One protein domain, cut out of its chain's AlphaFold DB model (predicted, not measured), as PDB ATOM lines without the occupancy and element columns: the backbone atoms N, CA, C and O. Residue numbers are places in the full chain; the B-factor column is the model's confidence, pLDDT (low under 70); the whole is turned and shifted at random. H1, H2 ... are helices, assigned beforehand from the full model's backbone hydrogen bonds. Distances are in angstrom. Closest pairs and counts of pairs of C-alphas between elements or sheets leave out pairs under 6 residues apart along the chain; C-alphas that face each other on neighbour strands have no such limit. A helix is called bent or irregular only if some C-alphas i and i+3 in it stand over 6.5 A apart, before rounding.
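Overview. This is residues 21 to 62 of the 73 residues of an uncharacterized protein of Streptomyces sp. Mg1 (UniProt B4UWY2). One long, gently bent helix, H1, makes a rod, and a single short helical turn, H2, folds off its far end like a small foot. The printed part has 42 residues with two named helices, H1 then H2, and no named strand; its class is all helix. It is extended, with a radius of gyration of the C-alphas of 17.4 A, and spans 55 by 15 by 7 A.

Along the chain. H1, residues 21 to 54, was assigned as one helix by its hydrogen bonds but is bent, with C-alphas 31 and 34 6.5 A apart. Its arm H1b, residues 34 to 54, is 30.3 A long and ends at C-alpha 54 (26.573, -28.036, -43.922). Its arm H1a, residues 21 to 31, is 15.6 A long and begins at C-alpha 21 (64.768, 2.957, -38.395). H2 is residues 56 to 60.

Arrangement. H1a and H1b stand at a shallow tilt of 26 degrees. H1b and H2 are close but not clearly touching; their closest C-alphas, of Leu 52 and Ala 59, are 5.9 A apart. H1a and H2 are apart. In H1a, H1b and H2 every O i to N i+4 pair is within hydrogen-bond range.

Size, cuts and confidence. The C-alphas farthest apart, of Asp 21 and Thr 57, are 54.6 A apart. The printed part has no cut, and the link from H1 to H2 is tight. Residues 58 to 62 have pLDDT under 70.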
ATOM      1  N   ASP A  21      66.048   3.094 -39.101       89.44
ATOM      2  CA  ASP A  21      64.768   2.957 -38.395       89.44
ATOM      3  C   ASP A  21      63.639   2.477 -39.317       89.44
ATOM      4  O   ASP A  21      62.862   1.587 -38.971       89.44
ATOM      5  N   GLN A  22      63.579   2.994 -40.549       90.12
ATOM      6  CA  GLN A  22      62.609   2.537 -41.548       90.12
ATOM      7  C   GLN A  22      62.862   1.092 -41.988       90.12
ATOM      8  O   GLN A  22      61.918   0.375 -42.326       90.12
ATOM      9  N   LYS A  23      64.123   0.644 -42.023       89.44
ATOM     10  CA  LYS A  23      64.447  -0.755 -42.334       89.44
ATOM     11  C   LYS A  23      63.974  -1.680 -41.225       89.44
ATOM     12  O   LYS A  23      63.383  -2.710 -41.537       89.44
ATOM     13  N   GLU A  24      64.187  -1.299 -39.971       92.62
ATOM     14  CA  GLU A  24      63.761  -2.109 -38.833       92.62
ATOM     15  C   GLU A  24      62.233  -2.163 -38.729       92.62
ATOM     16  O   GLU A  24      61.660  -3.248 -38.644       92.62
ATOM     17  N   ALA A  25      61.544  -1.033 -38.906       90.44
ATOM     18  CA  ALA A  25      60.084  -1.010 -38.991       90.44
ATOM     19  C   ALA A  25      59.556  -1.917 -40.119       90.44
ATOM     20  O   ALA A  25      58.638  -2.716 -39.922       90.44
ATOM     21  N   ASN A  26      60.172  -1.860 -41.304       89.50
ATOM     22  CA  ASN A  26      59.802  -2.726 -42.423       89.50
ATOM     23  C   ASN A  26      60.105  -4.206 -42.158       89.50
ATOM     24  O   ASN A  26      59.356  -5.061 -42.628       89.50
ATOM     25  N   ARG A  27      61.163  -4.520 -41.405       89.94
ATOM     26  CA  ARG A  27      61.503  -5.886 -40.991       89.94
ATOM     27  C   ARG A  27      60.442  -6.447 -40.051       89.94
ATOM     28  O   ARG A  27      59.920  -7.528 -40.318       89.94
ATOM     29  N   VAL A  28      60.062  -5.692 -39.023       91.75
ATOM     30  CA  VAL A  28      58.996  -6.067 -38.079       91.75
ATOM     31  C   VAL A  28      57.670  -6.283 -38.818       91.75
ATOM     32  O   VAL A  28      57.011  -7.310 -38.642       91.75
ATOM     33  N   LEU A  29      57.311  -5.380 -39.734       89.44
ATOM     34  CA  LEU A  29      56.110  -5.525 -40.564       89.44
ATOM     35  C   LEU A  29      56.183  -6.724 -41.520       89.44
ATOM     36  O   LEU A  29      55.169  -7.380 -41.775       89.44
ATOM     37  N   ALA A  30      57.359  -7.023 -42.073       89.19
ATOM     38  CA  ALA A  30      57.550  -8.163 -42.963       89.19
ATOM     39  C   ALA A  30      57.362  -9.496 -42.227       89.19
ATOM     40  O   ALA A  30      56.718 -10.391 -42.778       89.19
ATOM     41  N   ILE A  31      57.833  -9.595 -40.979       91.62
ATOM     42  CA  ILE A  31      57.660 -10.780 -40.126       91.62
ATOM     43  C   ILE A  31      56.169 -11.078 -39.913       91.62
ATOM     44  O   ILE A  31      55.742 -12.220 -40.063       91.62
ATOM     45  N   GLY A  32      55.350 -10.055 -39.653       90.06
ATOM     46  CA  GLY A  32      53.906 -10.225 -39.439       90.06
ATOM     47  C   GLY A  32      53.085 -10.475 -40.712       90.06
ATOM     48  O   GLY A  32      51.989 -11.030 -40.652       90.06
ATOM     49  N   ARG A  33      53.585 -10.106 -41.897       91.81
ATOM     50  CA  ARG A  33      52.806 -10.190 -43.148       91.81
ATOM     51  C   ARG A  33      52.515 -11.615 -43.603       91.81
ATOM     52  O   ARG A  33      51.412 -11.882 -44.081       91.81
ATOM     53  N   ALA A  34      53.500 -12.503 -43.521       88.50
ATOM     54  CA  ALA A  34      53.343 -13.896 -43.930       88.50
ATOM     55  C   ALA A  34      52.282 -14.644 -43.094       88.50
ATOM     56  O   ALA A  34      51.345 -15.174 -43.698       88.50
ATOM     57  N   PRO A  35      52.335 -14.638 -41.747       89.31
ATOM     58  CA  PRO A  35      51.338 -15.329 -40.933       89.31
ATOM     59  C   PRO A  35      49.941 -14.718 -41.066       89.31
ATOM     60  O   PRO A  35      48.969 -15.463 -41.122       89.31
ATOM     61  N   VAL A  36      49.809 -13.393 -41.216       90.94
ATOM     62  CA  VAL A  36      48.501 -12.747 -41.436       90.94
ATOM     63  C   VAL A  36      47.860 -13.214 -42.743       90.94
ATOM     64  O   VAL A  36      46.691 -13.600 -42.765       90.94
ATOM     65  N   LYS A  37      48.625 -13.227 -43.841       94.31
ATOM     66  CA  LYS A  37      48.128 -13.719 -45.134       94.31
ATOM     67  C   LYS A  37      47.760 -15.195 -45.067       94.31
ATOM     68  O   LYS A  37      46.709 -15.585 -45.570       94.31
ATOM     69  N   HIS A  38      48.619 -15.999 -44.448       91.25
ATOM     70  CA  HIS A  38      48.419 -17.436 -44.352       91.25
ATOM     71  C   HIS A  38      47.214 -17.784 -43.468       91.25
ATOM     72  O   HIS A  38      46.332 -18.521 -43.899       91.25
ATOM     73  N   GLY A  39      47.106 -17.178 -42.284       92.56
ATOM     74  CA  GLY A  39      45.977 -17.363 -41.376       92.56
ATOM     75  C   GLY A  39      44.655 -16.930 -42.002       92.56
ATOM     76  O   GLY A  39      43.666 -17.652 -41.920       92.56
ATOM     77  N   PHE A  40      44.630 -15.806 -42.720       92.44
ATOM     78  CA  PHE A  40      43.418 -15.361 -43.408       92.44
ATOM     79  C   PHE A  40      43.013 -16.283 -44.568       92.44
ATOM     80  O   PHE A  40      41.824 -16.549 -44.763       92.44
ATOM     81  N   ALA A  41      43.983 -16.811 -45.320       94.00
ATOM     82  CA  ALA A  41      43.726 -17.832 -46.335       94.00
ATOM     83  C   ALA A  41      43.160 -19.111 -45.702       94.00
ATOM     84  O   ALA A  41      42.178 -19.661 -46.199       94.00
ATOM     85  N   HIS A  42      43.715 -19.528 -44.563       92.00
ATOM     86  CA  HIS A  42      43.225 -20.661 -43.794       92.00
ATOM     87  C   HIS A  42      41.779 -20.421 -43.344       92.00
ATOM     88  O   HIS A  42      40.908 -21.212 -43.683       92.00
ATOM     89  N   LEU A  43      41.469 -19.292 -42.699       92.62
ATOM     90  CA  LEU A  43      40.104 -18.947 -42.275       92.62
ATOM     91  C   LEU A  43      39.096 -18.969 -43.433       92.62
ATOM     92  O   LEU A  43      37.984 -19.476 -43.276       92.62
ATOM     93  N   LYS A  44      39.480 -18.464 -44.612       92.00
ATOM     94  CA  LYS A  44      38.650 -18.569 -45.820       92.00
ATOM     95  C   LYS A  44      38.428 -20.020 -46.229       92.00
ATOM     96  O   LYS A  44      37.287 -20.385 -46.498       92.00
ATOM     97  N   ASN A  45      39.479 -20.837 -46.232       89.75
ATOM     98  CA  ASN A  45      39.375 -22.258 -46.546       89.75
ATOM     99  C   ASN A  45      38.449 -22.984 -45.558       89.75
ATOM    100  O   ASN A  45      37.517 -23.661 -45.973       89.75
ATOM    101  N   TRP A  46      38.605 -22.754 -44.252       93.62
ATOM    102  CA  TRP A  46      37.722 -23.322 -43.228       93.62
ATOM    103  C   TRP A  46      36.271 -22.895 -43.399       93.62
ATOM    104  O   TRP A  46      35.375 -23.727 -43.309       93.62
ATOM    105  N   ARG A  47      36.013 -21.620 -43.704       90.44
ATOM    106  CA  ARG A  47      34.651 -21.140 -43.970       90.44
ATOM    107  C   ARG A  47      34.041 -21.800 -45.206       90.44
ATOM    108  O   ARG A  47      32.845 -22.079 -45.199       90.44
ATOM    109  N   ILE A  48      34.833 -22.051 -46.249       87.12
ATOM    110  CA  ILE A  48      34.393 -22.798 -47.437       87.12
ATOM    111  C   ILE A  48      34.077 -24.246 -47.054       87.12
ATOM    112  O   ILE A  48      32.993 -24.727 -47.364       87.12
ATOM    113  N   LEU A  49      34.968 -24.906 -46.312       85.38
ATOM    114  CA  LEU A  49      34.788 -26.290 -45.868       85.38
ATOM    115  C   LEU A  49      33.568 -26.466 -44.958       85.38
ATOM    116  O   LEU A  49      32.842 -27.441 -45.109       85.38
ATOM    117  N   ILE A  50      33.307 -25.532 -44.041       88.25
ATOM    118  CA  ILE A  50      32.118 -25.578 -43.179       88.25
ATOM    119  C   ILE A  50      30.854 -25.467 -44.026       88.25
ATOM    120  O   ILE A  50      29.964 -26.291 -43.868       88.25
ATOM    121  N   LYS A  51      30.796 -24.511 -44.964       86.00
ATOM    122  CA  LYS A  51      29.648 -24.366 -45.873       86.00
ATOM    123  C   LYS A  51      29.406 -25.625 -46.702       86.00
ATOM    124  O   LYS A  51      28.262 -26.032 -46.858       86.00
ATOM    125  N   LEU A  52      30.482 -26.237 -47.196       83.50
ATOM    126  CA  LEU A  52      30.430 -27.480 -47.961       83.50
ATOM    127  C   LEU A  52      29.927 -28.657 -47.117       83.50
ATOM    128  O   LEU A  52      29.183 -29.493 -47.610       83.50
ATOM    129  N   ARG A  53      30.331 -28.720 -45.843       79.69
ATOM    130  CA  ARG A  53      29.879 -29.750 -44.898       79.69
ATOM    131  C   ARG A  53      28.424 -29.566 -44.481       79.69
ATOM    132  O   ARG A  53      27.737 -30.560 -44.296       79.69
ATOM    133  N   THR A  54      27.964 -28.326 -44.308       84.38
ATOM    134  CA  THR A  54      26.573 -28.036 -43.922       84.38
ATOM    135  C   THR A  54      25.590 -28.178 -45.082       84.38
ATOM    136  O   THR A  54      24.424 -28.447 -44.838       84.38
ATOM    137  N   ASP A  55      26.050 -27.996 -46.322       78.19
ATOM    138  CA  ASP A  55      25.237 -28.151 -47.530       78.19
ATOM    139  C   ASP A  55      26.034 -28.928 -48.598       78.19
ATOM    140  O   ASP A  55      26.594 -28.341 -49.533       78.19
ATOM    141  N   PRO A  56      26.150 -30.262 -48.448       71.56
ATOM    142  CA  PRO A  56      26.879 -31.092 -49.402       71.56
ATOM    143  C   PRO A  56      26.189 -31.120 -50.771       71.56
ATOM    144  O   PRO A  56      26.850 -31.325 -51.781       71.56
ATOM    145  N   THR A  57      24.887 -30.838 -50.847       74.44
ATOM    146  CA  THR A  57      24.126 -30.817 -52.102       74.44
ATOM    147  C   THR A  57      24.602 -29.710 -53.054       74.44
ATOM    148  O   THR A  57      24.766 -29.975 -54.246       74.44
ATOM    149  N   ARG A  58      24.954 -28.502 -52.565       66.62
ATOM    150  CA  ARG A  58      25.654 -27.486 -53.386       66.62
ATOM    151  C   ARG A  58      27.048 -27.916 -53.821       66.62
ATOM    152  O   ARG A  58      27.505 -27.444 -54.859       66.62
ATOM    153  N   ALA A  59      27.735 -28.751 -53.040       65.56
ATOM    154  CA  ALA A  59      29.037 -29.301 -53.420       65.56
ATOM    155  C   ALA A  59      28.900 -30.204 -54.646       65.56
ATOM    156  O   ALA A  59      29.684 -30.105 -55.588       65.56
ATOM    157  N   THR A  60      27.864 -31.044 -54.642       61.19
ATOM    158  CA  THR A  60      27.559 -31.992 -55.711       61.19
ATOM    159  C   THR A  60      27.246 -31.289 -57.028       61.19
ATOM    160  O   THR A  60      27.659 -31.769 -58.073       61.19
ATOM    161  N   CYS A  61      26.613 -30.110 -57.005       63.66
ATOM    162  CA  CYS A  61      26.380 -29.314 -58.217       63.66
ATOM    163  C   CYS A  61      27.663 -28.734 -58.848       63.66
ATOM    164  O   CYS A  61      27.630 -28.318 -60.003       63.66
ATOM    165  N   LEU A  62      28.774 -28.665 -58.105       61.03
ATOM    166  CA  LEU A  62      30.064 -28.146 -58.582       61.03
ATOM    167  C   LEU A  62      31.024 -29.253 -59.049       61.03
ATOM    168  O   LEU A  62      32.075 -28.945 -59.610       61.03
TER     169      LEU A  62